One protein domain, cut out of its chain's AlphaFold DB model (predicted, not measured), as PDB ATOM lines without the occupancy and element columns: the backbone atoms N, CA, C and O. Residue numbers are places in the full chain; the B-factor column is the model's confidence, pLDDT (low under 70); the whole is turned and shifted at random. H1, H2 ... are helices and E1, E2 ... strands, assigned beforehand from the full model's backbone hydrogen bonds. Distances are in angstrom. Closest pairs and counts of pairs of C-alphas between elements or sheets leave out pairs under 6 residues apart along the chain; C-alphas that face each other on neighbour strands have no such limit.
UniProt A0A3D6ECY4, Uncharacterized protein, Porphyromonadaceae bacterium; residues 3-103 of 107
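AT A GLANCE: This is residues 3 to 103 of the 107 residues of an uncharacterized protein of Porphyromonadaceae bacterium (UniProt A0A3D6ECY4). A twisted sheet of three long strands, E2 E3 E4, has two helices, H1 and H2, side by side over one face, with its other face bare; the short strands E1 and E5 pair near one end of the long axis. These are two layers, helices on one face of a sheet, and E2 E3 E4 is a meander, each strand the antiparallel neighbour of the one before. The printed part has 101 residues, with two named helices and five named strands in the order E1 H1 E2 E3 E4 E5 H2, a mixed class. It is compact, with a radius of gyration of the C-alphas of 13.9 A, and elongated, spanning 43 by 23 by 23 A.

HOW THE PARTS SIT: Begin at the inner strand E3, residues 42 to 52. It forms a hairpin with E2, residues 30 to 39, where N 35 and O 46 are 2.8 A apart, and one with E4, residues 59 to 68, where N 47 and O 65 are 2.9 A apart. H1, residues 6 to 20, is on this sheet at a height of 7.8 A; its closest C-alphas to E3 are Cys 13 and Cys 48, 6.6 A. H2, residues 81 to 102, is on the same face, over E4, with Phe 62 and Arg 89 the closest C-alphas at 5.6 A. H1 and H2 touch at a shallow tilt of 29 degrees, the same way, closest at C-alphas Ala 10 and Ala 88, 5.1 A. E1, residues 3 to 5, is parallel to E5, residues 75 to 78, with N 4 and O 76 at 2.9 A. Every O i to N i+4 pair is within hydrogen-bond range in H1, and 15 of 18 in H2.

IN THESE COORDINATES: Find C-alpha 42 at (109.102, 120.604, 106.433); from there E3 runs 31.6 A. E2 measures 27.3 A and bends by 52 degrees at residue 36; E4 measures 26.4 A. H1 runs 21.0 A from C-alpha 6 at (109.288, 106.939, 97.550). H2 runs 31.8 A to C-alpha 102 at (139.976, 102.617, 97.086). E1 and E5 are short, 6.6 A and 9.6 A.

THE WHOLE: Look for the C-alphas farthest apart at Arg 72 and Thr 101, 45.6 A. The printed part has no cut and no long link. Mean pLDDT of the printed part is 90.0; residues 100 to 103 are under 70.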
ATOM      1  N   GLU A   3     103.277 115.413 100.469       91.00
ATOM      2  CA  GLU A   3     103.422 114.228  99.639       91.00
ATOM      3  C   GLU A   3     104.900 113.908  99.438       91.00
ATOM      4  O   GLU A   3     105.678 114.743  98.974       91.00
ATOM      5  N   LEU A   4     105.291 112.684  99.781       91.44
ATOM      6  CA  LEU A   4     106.663 112.217  99.664       91.44
ATOM      7  C   LEU A   4     106.725 111.064  98.671       91.44
ATOM      8  O   LEU A   4     106.184 109.981  98.899       91.44
ATOM      9  N   ASN A   5     107.409 111.291  97.553       93.75
ATOM     10  CA  ASN A   5     107.627 110.255  96.557       93.75
ATOM     11  C   ASN A   5     108.683 109.260  97.055       93.75
ATOM     12  O   ASN A   5     109.806 109.654  97.382       93.75
ATOM     13  N   THR A   6     108.367 107.963  97.038       94.00
ATOM     14  CA  THR A   6     109.288 106.939  97.550       94.00
ATOM     15  C   THR A   6     110.618 106.881  96.793       94.00
ATOM     16  O   THR A   6     111.630 106.506  97.377       94.00
ATOM     17  N   ARG A   7     110.674 107.305  95.521       93.12
ATOM     18  CA  ARG A   7     111.939 107.399  94.767       93.12
ATOM     19  C   ARG A   7     112.854 108.489  95.311       93.12
ATOM     20  O   ARG A   7     114.055 108.261  95.412       93.12
ATOM     21  N   HIS A   8     112.297 109.650  95.657       91.94
ATOM     22  CA  HIS A   8     113.073 110.727  96.274       91.94
ATOM     23  C   HIS A   8     113.543 110.317  97.668       91.94
ATOM     24  O   HIS A   8     114.708 110.520  97.988       91.94
ATOM     25  N   LEU A   9     112.683 109.659  98.454       92.12
ATOM     26  CA  LEU A   9     113.079 109.130  99.760       92.12
ATOM     27  C   LEU A   9     114.206 108.098  99.651       92.12
ATOM     28  O   LEU A   9     115.167 108.185 100.405       92.12
ATOM     29  N   ALA A  10     114.144 107.179  98.681       94.31
ATOM     30  CA  ALA A  10     115.224 106.220  98.440       94.31
ATOM     31  C   ALA A  10     116.556 106.904  98.110       94.31
ATOM     32  O   ALA A  10     117.592 106.489  98.620       94.31
ATOM     33  N   LEU A  11     116.533 107.941  97.264       93.75
ATOM     34  CA  LEU A  11     117.731 108.706  96.908       93.75
ATOM     35  C   LEU A  11     118.305 109.443  98.118       93.75
ATOM     36  O   LEU A  11     119.510 109.394  98.337       93.75
ATOM     37  N   LEU A  12     117.449 110.091  98.913       92.56
ATOM     38  CA  LEU A  12     117.867 110.798 100.122       92.56
ATOM     39  C   LEU A  12     118.459 109.836 101.151       92.56
ATOM     40  O   LEU A  12     119.566 110.074 101.621       92.56
ATOM     41  N   CYS A  13     117.778 108.727 101.448       92.81
ATOM     42  CA  CYS A  13     118.266 107.735 102.407       92.81
ATOM     43  C   CYS A  13     119.588 107.112 101.947       92.81
ATOM     44  O   CYS A  13     120.524 107.019 102.732       92.81
ATOM     45  N   ALA A  14     119.700 106.739 100.667       93.06
ATOM     46  CA  ALA A  14     120.945 106.202 100.125       93.06
ATOM     47  C   ALA A  14     122.083 107.229 100.160       93.06
ATOM     48  O   ALA A  14     123.201 106.880 100.521       93.06
ATOM     49  N   GLY A  15     121.808 108.488  99.812       92.25
ATOM     50  CA  GLY A  15     122.803 109.557  99.851       92.25
ATOM     51  C   GLY A  15     123.291 109.853 101.268       92.25
ATOM     52  O   GLY A  15     124.495 109.945 101.483       92.25
ATOM     53  N   GLN A  16     122.374 109.943 102.235       91.12
ATOM     54  CA  GLN A  16     122.716 110.168 103.641       91.12
ATOM     55  C   GLN A  16     123.507 109.002 104.225       91.12
ATOM     56  O   GLN A  16     124.522 109.236 104.876       91.12
ATOM     57  N   PHE A  17     123.095 107.767 103.921       90.25
ATOM     58  CA  PHE A  17     123.851 106.574 104.277       90.25
ATOM     59  C   PHE A  17     125.272 106.655 103.719       90.25
ATOM     60  O   PHE A  17     126.227 106.588 104.471       90.25
ATOM     61  N   ILE A  18     125.429 106.861 102.409       89.38
ATOM     62  CA  ILE A  18     126.745 106.894 101.755       89.38
ATOM     63  C   ILE A  18     127.652 107.988 102.331       89.38
ATOM     64  O   ILE A  18     128.855 107.784 102.435       89.38
ATOM     65  N   ALA A  19     127.093 109.146 102.680       88.56
ATOM     66  CA  ALA A  19     127.869 110.275 103.181       88.56
ATOM     67  C   ALA A  19     128.384 110.088 104.617       88.56
ATOM     68  O   ALA A  19     129.381 110.713 104.971       88.56
ATOM     69  N   HIS A  20     127.708 109.272 105.431       88.12
ATOM     70  CA  HIS A  20     127.977 109.170 106.870       88.12
ATOM     71  C   HIS A  20     128.312 107.756 107.344       88.12
ATOM     72  O   HIS A  20     128.672 107.591 108.499       88.12
ATOM     73  N   PHE A  21     128.148 106.746 106.494       88.06
ATOM     74  CA  PHE A  21     128.421 105.365 106.855       88.06
ATOM     75  C   PHE A  21     129.921 105.134 107.033       88.06
ATOM     76  O   PHE A  21     130.696 105.339 106.094       88.06
ATOM     77  N   ASP A  22     130.278 104.603 108.197       86.25
ATOM     78  CA  ASP A  22     131.574 104.004 108.477       86.25
ATOM     79  C   ASP A  22     131.402 102.516 108.832       86.25
ATOM     80  O   ASP A  22     130.395 102.101 109.414       86.25
ATOM     81  N   TYR A  23     132.383 101.690 108.469       85.81
ATOM     82  CA  TYR A  23     132.404 100.283 108.867       85.81
ATOM     83  C   TYR A  23     132.623 100.117 110.374       85.81
ATOM     84  O   TYR A  23     132.135  99.131 110.930       85.81
ATOM     85  N   ASP A  24     133.287 101.070 111.027       86.50
ATOM     86  CA  ASP A  24     133.502 101.052 112.478       86.50
ATOM     87  C   ASP A  24     132.191 101.210 113.274       86.50
ATOM     88  O   ASP A  24     132.101 100.767 114.421       86.50
ATOM     89  N   ASP A  25     131.139 101.750 112.648       87.25
ATOM     90  CA  ASP A  25     129.810 101.906 113.253       87.25
ATOM     91  C   ASP A  25     128.965 100.618 113.209       87.25
ATOM     92  O   ASP A  25     127.819 100.589 113.674       87.25
ATOM     93  N   LEU A  26     129.490  99.530 112.633       89.06
ATOM     94  CA  LEU A  26     128.773  98.262 112.566       89.06
ATOM     95  C   LEU A  26     128.758  97.539 113.914       89.06
ATOM     96  O   LEU A  26     129.789  97.140 114.451       89.06
ATOM     97  N   VAL A  27     127.553  97.227 114.390       90.25
ATOM     98  CA  VAL A  27     127.331  96.360 115.554       90.25
ATOM     99  C   VAL A  27     126.604  95.105 115.091       90.25
ATOM    100  O   VAL A  27     125.492  95.182 114.571       90.25
ATOM    101  N   ASP A  28     127.229  93.935 115.239       90.69
ATOM    102  CA  ASP A  28     126.683  92.644 114.789       90.69
ATOM    103  C   ASP A  28     126.226  92.643 113.314       90.69
ATOM    104  O   ASP A  28     125.162  92.118 112.971       90.69
ATOM    105  N   ASN A  29     127.032  93.238 112.423       92.12
ATOM    106  CA  ASN A  29     126.719  93.450 110.999       92.12
ATOM    107  C   ASN A  29     125.482  94.326 110.749       92.12
ATOM    108  O   ASN A  29     124.883  94.270 109.673       92.12
ATOM    109  N   ARG A  30     125.067  95.137 111.719       93.69
ATOM    110  CA  ARG A  30     123.945  96.064 111.580       93.69
ATOM    111  C   ARG A  30     124.432  97.492 111.695       93.69
ATOM    112  O   ARG A  30     125.289  97.798 112.515       93.69
ATOM    113  N   TYR A  31     123.825  98.349 110.893       93.12
ATOM    114  CA  TYR A  31     123.999  99.788 110.952       93.12
ATOM    115  C   TYR A  31     122.626 100.439 111.070       93.12
ATOM    116  O   TYR A  31     121.713 100.111 110.307       93.12
ATOM    117  N   CYS A  32     122.485 101.361 112.013       92.81
ATOM    118  CA  CYS A  32     121.274 102.140 112.224       92.81
ATOM    119  C   CYS A  32     121.664 103.606 112.341       92.81
ATOM    120  O   CYS A  32     122.581 103.937 113.086       92.81
ATOM    121  N   SER A  33     120.949 104.479 111.645       90.31
ATOM    122  CA  SER A  33     121.239 105.908 111.659       90.31
ATOM    123  C   SER A  33     119.979 106.734 111.472       90.31
ATOM    124  O   SER A  33     119.060 106.347 110.743       90.31
ATOM    125  N   GLU A  34     119.981 107.908 112.084       93.31
ATOM    126  CA  GLU A  34     118.910 108.889 111.979       93.31
ATOM    127  C   GLU A  34     119.463 110.160 111.331       93.31
ATOM    128  O   GLU A  34     120.536 110.635 111.702       93.31
ATOM    129  N   TYR A  35     118.746 110.702 110.348       90.38
ATOM    130  CA  TYR A  35     119.170 111.893 109.616       90.38
ATOM    131  C   TYR A  35     118.060 112.929 109.564       90.38
ATOM    132  O   TYR A  35     116.976 112.672 109.035       90.38
ATOM    133  N   GLU A  36     118.348 114.131 110.050       91.19
ATOM    134  CA  GLU A  36     117.460 115.274 109.875       91.19
ATOM    135  C   GLU A  36     117.565 115.816 108.444       91.19
ATOM    136  O   GLU A  36     118.649 116.019 107.893       91.19
ATOM    137  N   THR A  37     116.420 116.065 107.814       88.25
ATOM    138  CA  THR A  37     116.348 116.668 106.484       88.25
ATOM    139  C   THR A  37     115.149 117.597 106.364       88.25
ATOM    140  O   THR A  37     114.206 117.528 107.144       88.25
ATOM    141  N   ASN A  38     115.167 118.472 105.362       88.44
ATOM    142  CA  ASN A  38     114.067 119.384 105.078       88.44
ATOM    143  C   ASN A  38     113.543 119.128 103.666       88.44
ATOM    144  O   ASN A  38     114.260 119.339 102.689       88.44
ATOM    145  N   ILE A  39     112.277 118.721 103.548       83.62
ATOM    146  CA  ILE A  39     111.592 118.607 102.253       83.62
ATOM    147  C   ILE A  39     110.500 119.668 102.206       83.62
ATOM    148  O   ILE A  39     109.601 119.676 103.042       83.62
ATOM    149  N   SER A  40     110.589 120.586 101.241       82.62
ATOM    150  CA  SER A  40     109.649 121.711 101.100       82.62
ATOM    151  C   SER A  40     109.447 122.486 102.410       82.62
ATOM    152  O   SER A  40     108.319 122.732 102.833       82.62
ATOM    153  N   SER A  41     110.556 122.814 103.085       83.88
ATOM    154  CA  SER A  41     110.581 123.508 104.384       83.88
ATOM    155  C   SER A  41     109.907 122.760 105.542       83.88
ATOM    156  O   SER A  41     109.695 123.341 106.603       83.88
ATOM    157  N   THR A  42     109.582 121.478 105.361       85.94
ATOM    158  CA  THR A  42     109.102 120.604 106.433       85.94
ATOM    159  C   THR A  42     110.283 119.812 106.990       85.94
ATOM    160  O   THR A  42     110.890 119.058 106.219       85.94
ATOM    161  N   PRO A  43     110.603 119.947 108.288       90.62
ATOM    162  CA  PRO A  43     111.624 119.137 108.930       90.62
ATOM    163  C   PRO A  43     111.137 117.698 109.084       90.62
ATOM    164  O   PRO A  43     110.035 117.432 109.585       90.62
ATOM    165  N   LEU A  44     111.967 116.775 108.618       91.44
ATOM    166  CA  LEU A  44     111.744 115.341 108.622       91.44
ATOM    167  C   LEU A  44     112.943 114.634 109.249       91.44
ATOM    168  O   LEU A  44     114.081 115.077 109.101       91.44
ATOM    169  N   LEU A  45     112.674 113.496 109.873       93.12
ATOM    170  CA  LEU A  45     113.672 112.572 110.385       93.12
ATOM    171  C   LEU A  45     113.628 111.294 109.544       93.12
ATOM    172  O   LEU A  45     112.578 110.661 109.414       93.12
ATOM    173  N   LEU A  46     114.754 110.947 108.925       93.56
ATOM    174  CA  LEU A  46     114.932 109.721 108.156       93.56
ATOM    175  C   LEU A  46     115.606 108.675 109.029       93.56
ATOM    176  O   LEU A  46     116.714 108.890 109.509       93.56
ATOM    177  N   HIS A  47     114.974 107.518 109.151       94.50
ATOM    178  CA  HIS A  47     115.495 106.376 109.889       94.50
ATOM    179  C   HIS A  47     116.017 105.357 108.890       94.50
ATOM    180  O   HIS A  47     115.218 104.791 108.149       94.50
ATOM    181  N   CYS A  48     117.325 105.124 108.842       94.50
ATOM    182  CA  CYS A  48     117.943 104.144 107.949       94.50
ATOM    183  C   CYS A  48     118.474 102.960 108.754       94.50
ATOM    184  O   CYS A  48     119.103 103.133 109.796       94.50
ATOM    185  N   ARG A  49     118.229 101.746 108.263       95.81
ATOM    186  CA  ARG A  49     118.664 100.499 108.895       95.81
ATOM    187  C   ARG A  49     119.233  99.594 107.816       95.81
ATOM    188  O   ARG A  49     118.565  99.307 106.825       95.81
ATOM    189  N   ALA A  50     120.459  99.135 108.001       96.38
ATOM    190  CA  ALA A  50     121.117  98.214 107.094       96.38
ATOM    191  C   ALA A  50     121.564  96.969 107.851       96.38
ATOM    192  O   ALA A  50     122.124  97.053 108.943       96.38
ATOM    193  N   HIS A  51     121.350  95.813 107.239       96.31
ATOM    194  CA  HIS A  51     121.911  94.552 107.689       96.31
ATOM    195  C   HIS A  51     122.881  94.048 106.632       96.31
ATOM    196  O   HIS A  51     122.496  93.741 105.499       96.31
ATOM    197  N   PHE A  52     124.143  93.953 107.008       94.62
ATOM    198  CA  PHE A  52     125.197  93.425 106.169       94.62
ATOM    199  C   PHE A  52     125.174  91.900 106.165       94.62
ATOM    200  O   PHE A  52     124.624  91.253 107.056       94.62
ATOM    201  N   ASP A  53     125.734  91.310 105.116       92.56
ATOM    202  CA  ASP A  53     125.966  89.876 105.104       92.56
ATOM    203  C   ASP A  53     126.984  89.454 106.178       92.56
ATOM    204  O   ASP A  53     127.620  90.274 106.836       92.56
ATOM    205  N   LYS A  54     127.154  88.143 106.366       87.25
ATOM    206  CA  LYS A  54     128.032  87.594 107.418       87.25
ATOM    207  C   LYS A  54     129.491  88.039 107.313       87.25
ATOM    208  O   LYS A  54     130.236  87.862 108.271       87.25
ATOM    209  N   LYS A  55     129.907  88.511 106.142       84.69
ATOM    210  CA  LYS A  55     131.267  88.965 105.872       84.69
ATOM    211  C   LYS A  55     131.400  90.490 106.003       84.69
ATOM    212  O   LYS A  55     132.490  91.013 105.801       84.69
ATOM    213  N   GLY A  56     130.304  91.196 106.289       82.56
ATOM    214  CA  GLY A  56     130.277  92.649 106.368       82.56
ATOM    215  C   GLY A  56     130.498  93.333 105.018       82.56
ATOM    216  O   GLY A  56     130.915  94.483 105.006       82.56
ATOM    217  N   GLU A  57     130.304  92.659 103.873       84.44
ATOM    218  CA  GLU A  57     130.754  93.188 102.566       84.44
ATOM    219  C   GLU A  57     129.702  93.966 101.801       84.44
ATOM    220  O   GLU A  57     130.010  94.899 101.059       84.44
ATOM    221  N   GLN A  58     128.456  93.557 101.966       91.12
ATOM    222  CA  GLN A  58     127.323  94.093 101.238       91.12
ATOM    223  C   GLN A  58     126.109  94.088 102.145       91.12
ATOM    224  O   GLN A  58     125.937  93.217 102.998       91.12
ATOM    225  N   ILE A  59     125.223  95.036 101.896       95.00
ATOM    226  CA  ILE A  59     123.938  95.124 102.556       95.00
ATOM    227  C   ILE A  59     123.031  94.034 101.987       95.00
ATOM    228  O   ILE A  59     122.656  94.053 100.809       95.00
ATOM    229  N   SER A  60     122.680  93.077 102.838       95.81
ATOM    230  CA  SER A  60     121.721  92.015 102.552       95.81
ATOM    231  C   SER A  60     120.281  92.527 102.624       95.81
ATOM    232  O   SER A  60     119.472  92.195 101.754       95.81
ATOM    233  N   ASP A  61     119.991  93.415 103.573       95.69
ATOM    234  CA  ASP A  61     118.686  94.039 103.765       95.69
ATOM    235  C   ASP A  61     118.840  95.520 104.120       95.69
ATOM    236  O   ASP A  61     119.715  95.886 104.902       95.69
ATOM    237  N   PHE A  62     118.013  96.367 103.510       96.19
ATOM    238  CA  PHE A  62     118.012  97.805 103.757       96.19
ATOM    239  C   PHE A  62     116.586  98.270 103.965       96.19
ATOM    240  O   PHE A  62     115.735  98.108 103.084       96.19
ATOM    241  N   ASP A  63     116.356  98.898 105.103       96.25
ATOM    242  CA  ASP A  63     115.072  99.428 105.491       96.25
ATOM    243  C   ASP A  63     115.200 100.916 105.793       96.25
ATOM    244  O   ASP A  63     116.222 101.390 106.291       96.25
ATOM    245  N   PHE A  64     114.151 101.660 105.463       95.00
ATOM    246  CA  PHE A  64     114.070 103.049 105.875       95.00
ATOM    247  C   PHE A  64     112.631 103.490 106.086       95.00
ATOM    248  O   PHE A  64     111.715 103.042 105.378       95.00
ATOM    249  N   ASP A  65     112.478 104.415 107.025       93.25
ATOM    250  CA  ASP A  65     111.233 105.090 107.368       93.25
ATOM    251  C   ASP A  65     111.469 106.603 107.467       93.25
ATOM    252  O   ASP A  65     112.603 107.074 107.561       93.25
ATOM    253  N   VAL A  66     110.384 107.372 107.404       91.69
ATOM    254  CA  VAL A  66     110.421 108.831 107.511       91.69
ATOM    255  C   VAL A  66     109.345 109.307 108.466       91.69
ATOM    256  O   VAL A  66     108.193 108.879 108.390       91.69
ATOM    257  N   GLU A  67     109.722 110.226 109.339       92.31
ATOM    258  CA  GLU A  67     108.837 110.860 110.303       92.31
ATOM    259  C   GLU A  67     108.909 112.376 110.142       92.31
ATOM    260  O   GLU A  67     109.928 112.920 109.721       92.31
ATOM    261  N   SER A  68     107.819 113.082 110.444       90.75
ATOM    262  CA  SER A  68     107.877 114.539 110.539       90.75
ATOM    263  C   SER A  68     108.271 114.934 111.950       90.75
ATOM    264  O   SER A  68     107.700 114.424 112.916       90.75
ATOM    265  N   CYS A  69     109.180 115.900 112.070       88.38
ATOM    266  CA  CYS A  69     109.509 116.487 113.365       88.38
ATOM    267  C   CYS A  69     108.321 117.286 113.938       88.38
ATOM    268  O   CYS A  69     108.226 117.477 115.150       88.38
ATOM    269  N   ASP A  70     107.378 117.712 113.086       87.44
ATOM    270  CA  ASP A  70     106.098 118.277 113.509       87.44
ATOM    271  C   ASP A  70     104.989 117.217 113.461       87.44
ATOM    272  O   ASP A  70     104.488 116.845 112.399       87.44
ATOM    273  N   ARG A  71     104.520 116.797 114.641       80.25
ATOM    274  CA  ARG A  71     103.438 115.808 114.805       80.25
ATOM    275  C   ARG A  71     102.109 116.215 114.159       80.25
ATOM    276  O   ARG A  71     101.242 115.362 113.983       80.25
ATOM    277  N   ARG A  72     101.906 117.498 113.840       85.69
ATOM    278  CA  ARG A  72     100.701 117.979 113.141       85.69
ATOM    279  C   ARG A  72     100.779 117.758 111.633       85.69
ATOM    280  O   ARG A  72      99.750 117.802 110.954       85.69
ATOM    281  N   THR A  73     101.970 117.505 111.102       86.25
ATOM    282  CA  THR A  73     102.176 117.297 109.675       86.25
ATOM    283  C   THR A  73     101.904 115.846 109.301       86.25
ATOM    284  O   THR A  73     102.663 114.935 109.613       86.25
ATOM    285  N   GLN A  74     100.810 115.628 108.572       86.69
ATOM    286  CA  GLN A  74     100.530 114.331 107.961       86.69
ATOM    287  C   GLN A  74     101.419 114.110 106.733       86.69
ATOM    288  O   GLN A  74     101.376 114.905 105.783       86.69
ATOM    289  N   LEU A  75     102.183 113.015 106.758       89.62
ATOM    290  CA  LEU A  75     102.976 112.525 105.635       89.62
ATOM    291  C   LEU A  75     102.129 111.587 104.772       89.62
ATOM    292  O   LEU A  75     101.572 110.610 105.271       89.62
ATOM    293  N   HIS A  76     102.059 111.860 103.475       91.69
ATOM    294  CA  HIS A  76     101.450 110.968 102.499       91.69
ATOM    295  C   HIS A  76     102.537 110.378 101.600       91.69
ATOM    296  O   HIS A  76     103.167 111.085 100.814       91.69
ATOM    297  N   ILE A  77     102.792 109.078 101.745       92.38
ATOM    298  CA  ILE A  77     103.838 108.385 100.992       92.38
ATOM    299  C   ILE A  77     103.270 107.890  99.662       92.38
ATOM    300  O   ILE A  77     102.357 107.065  99.637       92.38
ATOM    301  N   ILE A  78     103.840 108.365  98.554       95.38
ATOM    302  CA  ILE A  78     103.393 108.030  97.199       95.38
ATOM    303  C   ILE A  78     104.367 107.052  96.549       95.38
ATOM    304  O   ILE A  78     105.515 107.392  96.246       95.38
ATOM    305  N   GLY A  79     103.869 105.847  96.269       93.88
ATOM    306  CA  GLY A  79     104.602 104.768  95.611       93.88
ATOM    307  C   GLY A  79     104.885 103.581  96.534       93.88
ATOM    308  O   GLY A  79     104.419 103.515  97.666       93.88
ATOM    309  N   SER A  80     105.654 102.611  96.037       95.81
ATOM    310  CA  SER A  80     106.015 101.414  96.807       95.81
ATOM    311  C   SER A  80     107.277 101.657  97.635       95.81
ATOM    312  O   SER A  80     108.353 101.885  97.072       95.81
ATOM    313  N   MET A  81     107.159 101.565  98.962       94.81
ATOM    314  CA  MET A  81     108.311 101.590  99.873       94.81
ATOM    315  C   MET A  81     109.222 100.380  99.663       94.81
ATOM    316  O   MET A  81     110.438 100.524  99.662       94.81
ATOM    317  N   GLN A  82     108.658  99.205  99.372       95.50
ATOM    318  CA  GLN A  82     109.440  98.000  99.085       95.50
ATOM    319  C   GLN A  82     110.358  98.189  97.866       95.50
ATOM    320  O   GLN A  82     111.546  97.868  97.916       95.50
ATOM    321  N   GLN A  83     109.834  98.746  96.767       95.62
ATOM    322  CA  GLN A  83     110.650  99.029  95.581       95.62
ATOM    323  C   GLN A  83     111.710 100.098  95.860       95.62
ATOM    324  O   GLN A  83     112.829 100.000  95.360       95.62
ATOM    325  N   ALA A  84     111.360 101.112  96.649       96.06
ATOM    326  CA  ALA A  84     112.268 102.184  97.030       96.06
ATOM    327  C   ALA A  84     113.437 101.671  97.885       96.06
ATOM    328  O   ALA A  84     114.589 101.945  97.556       96.06
ATOM    329  N   ARG A  85     113.156 100.847  98.897       97.12
ATOM    330  CA  ARG A  85     114.152 100.166  99.741       97.12
ATOM    331  C   ARG A  85     115.077  99.272  98.921       97.12
ATOM    332  O   ARG A  85     116.296  99.388  99.014       97.12
ATOM    333  N   SER A  86     114.508  98.465  98.022       96.38
ATOM    334  CA  SER A  86     115.288  97.615  97.112       96.38
ATOM    335  C   SER A  86     116.239  98.429  96.223       96.38
ATOM    336  O   SER A  86     117.407  98.062  96.076       96.38
ATOM    337  N   LYS A  87     115.781  99.566  95.677       96.12
ATOM    338  CA  LYS A  87     116.625 100.472  94.878       96.12
ATOM    339  C   LYS A  87     117.708 101.160  95.704       96.12
ATOM    340  O   LYS A  87     118.852 101.183  95.266       96.12
ATOM    341  N   ALA A  88     117.371 101.669  96.891       96.31
ATOM    342  CA  ALA A  88     118.344 102.272  97.798       96.31
ATOM    343  C   ALA A  88     119.468 101.276  98.132       96.31
ATOM    344  O   ALA A  88     120.637 101.588  97.926       96.31
ATOM    345  N   ARG A  89     119.114 100.034  98.497       96.81
ATOM    346  CA  ARG A  89     120.077  98.944  98.720       96.81
ATOM    347  C   ARG A  89     120.999  98.722  97.520       96.81
ATOM    348  O   ARG A  89     122.204  98.575  97.689       96.81
ATOM    349  N   GLN A  90     120.442  98.681  96.305       95.69
ATOM    350  CA  GLN A  90     121.227  98.490  95.080       95.69
ATOM    351  C   GLN A  90     122.231  99.628  94.859       95.69
ATOM    352  O   GLN A  90     123.385  99.353  94.538       95.69
ATOM    353  N   TRP A  91     121.816 100.884  95.050       94.88
ATOM    354  CA  TRP A  91     122.706 102.040  94.916       94.88
ATOM    355  C   TRP A  91     123.815 102.044  95.965       94.88
ATOM    356  O   TRP A  91     124.977 102.231  95.607       94.88
ATOM    357  N   ILE A  92     123.482 101.775  97.229       94.69
ATOM    358  CA  ILE A  92     124.469 101.728  98.312       94.69
ATOM    359  C   ILE A  92     125.473 100.593  98.073       94.69
ATOM    360  O   ILE A  92     126.674 100.830  98.110       94.69
ATOM    361  N   ASN A  93     125.024  99.382  97.733       94.25
ATOM    362  CA  ASN A  93     125.941  98.274  97.442       94.25
ATOM    363  C   ASN A  93     126.843  98.552  96.231       94.25
ATOM    364  O   ASN A  93     128.017  98.180  96.237       94.25
ATOM    365  N   ALA A  94     126.323  99.222  95.196       92.31
ATOM    366  CA  ALA A  94     127.140  99.651  94.064       92.31
ATOM    367  C   ALA A  94     128.221 100.656  94.494       92.31
ATOM    368  O   ALA A  94     129.356 100.567  94.026       92.31
ATOM    369  N   TYR A  95     127.894 101.573  95.410       90.31
ATOM    370  CA  TYR A  95     128.869 102.477  96.016       90.31
ATOM    371  C   TYR A  95     129.911 101.718  96.851       90.31
ATOM    372  O   TYR A  95     131.100 101.852  96.577       90.31
ATOM    373  N   LEU A  96     129.491 100.870  97.796       89.19
ATOM    374  CA  LEU A  96     130.387 100.140  98.704       89.19
ATOM    375  C   LEU A  96     131.394  99.257  97.956       89.19
ATOM    376  O   LEU A  96     132.561  99.179  98.339       89.19
ATOM    377  N   LYS A  97     130.964  98.641  96.848       87.69
ATOM    378  CA  LYS A  97     131.847  97.865  95.969       87.69
ATOM    379  C   LYS A  97     132.991  98.716  95.407       87.69
ATOM    380  O   LYS A  97     134.132  98.260  95.362       87.69
ATOM    381  N   ASN A  98     132.695  99.948  94.994       81.38
ATOM    382  CA  ASN A  98     133.714 100.888  94.532       81.38
ATOM    383  C   ASN A  98     134.541 101.432  95.701       81.38
ATOM    384  O   ASN A  98     135.759 101.484  95.593       81.38
ATOM    385  N   TYR A  99     133.913 101.779  96.826       76.19
ATOM    386  CA  TYR A  99     134.586 102.324  98.009       76.19
ATOM    387  C   TYR A  99     135.708 101.403  98.509       76.19
ATOM    388  O   TYR A  99     136.848 101.838  98.644       76.19
ATOM    389  N   ARG A 100     135.437 100.098  98.641       65.69
ATOM    390  CA  ARG A 100     136.443  99.087  99.023       65.69
ATOM    391  C   ARG A 100     137.590  98.920  98.030       65.69
ATOM    392  O   ARG A 100     138.647  98.422  98.397       65.69
ATOM    393  N   THR A 101     137.392  99.314  96.773       62.12
ATOM    394  CA  THR A 101     138.472  99.301  95.775       62.12
ATOM    395  C   THR A 101     139.513 100.386  96.083       62.12
ATOM    396  O   THR A 101     140.676 100.222  95.729       62.12
ATOM    397  N   TYR A 102     139.118 101.467  96.767       57.69
ATOM    398  CA  TYR A 102     139.976 102.617  97.086       57.69
ATOM    399  C   TYR A 102     140.354 102.727  98.573       57.69
ATOM    400  O   TYR A 102     141.365 103.343  98.891       57.69
ATOM    401  N   CYS A 103     139.578 102.119  99.471       57.66
ATOM    402  CA  CYS A 103     139.891 101.927 100.889       57.66
ATOM    403  C   CYS A 103     139.758 100.435 101.222       57.66
ATOM    404  O   CYS A 103     138.701  99.995 101.684       57.66
TER     405      CYS A 103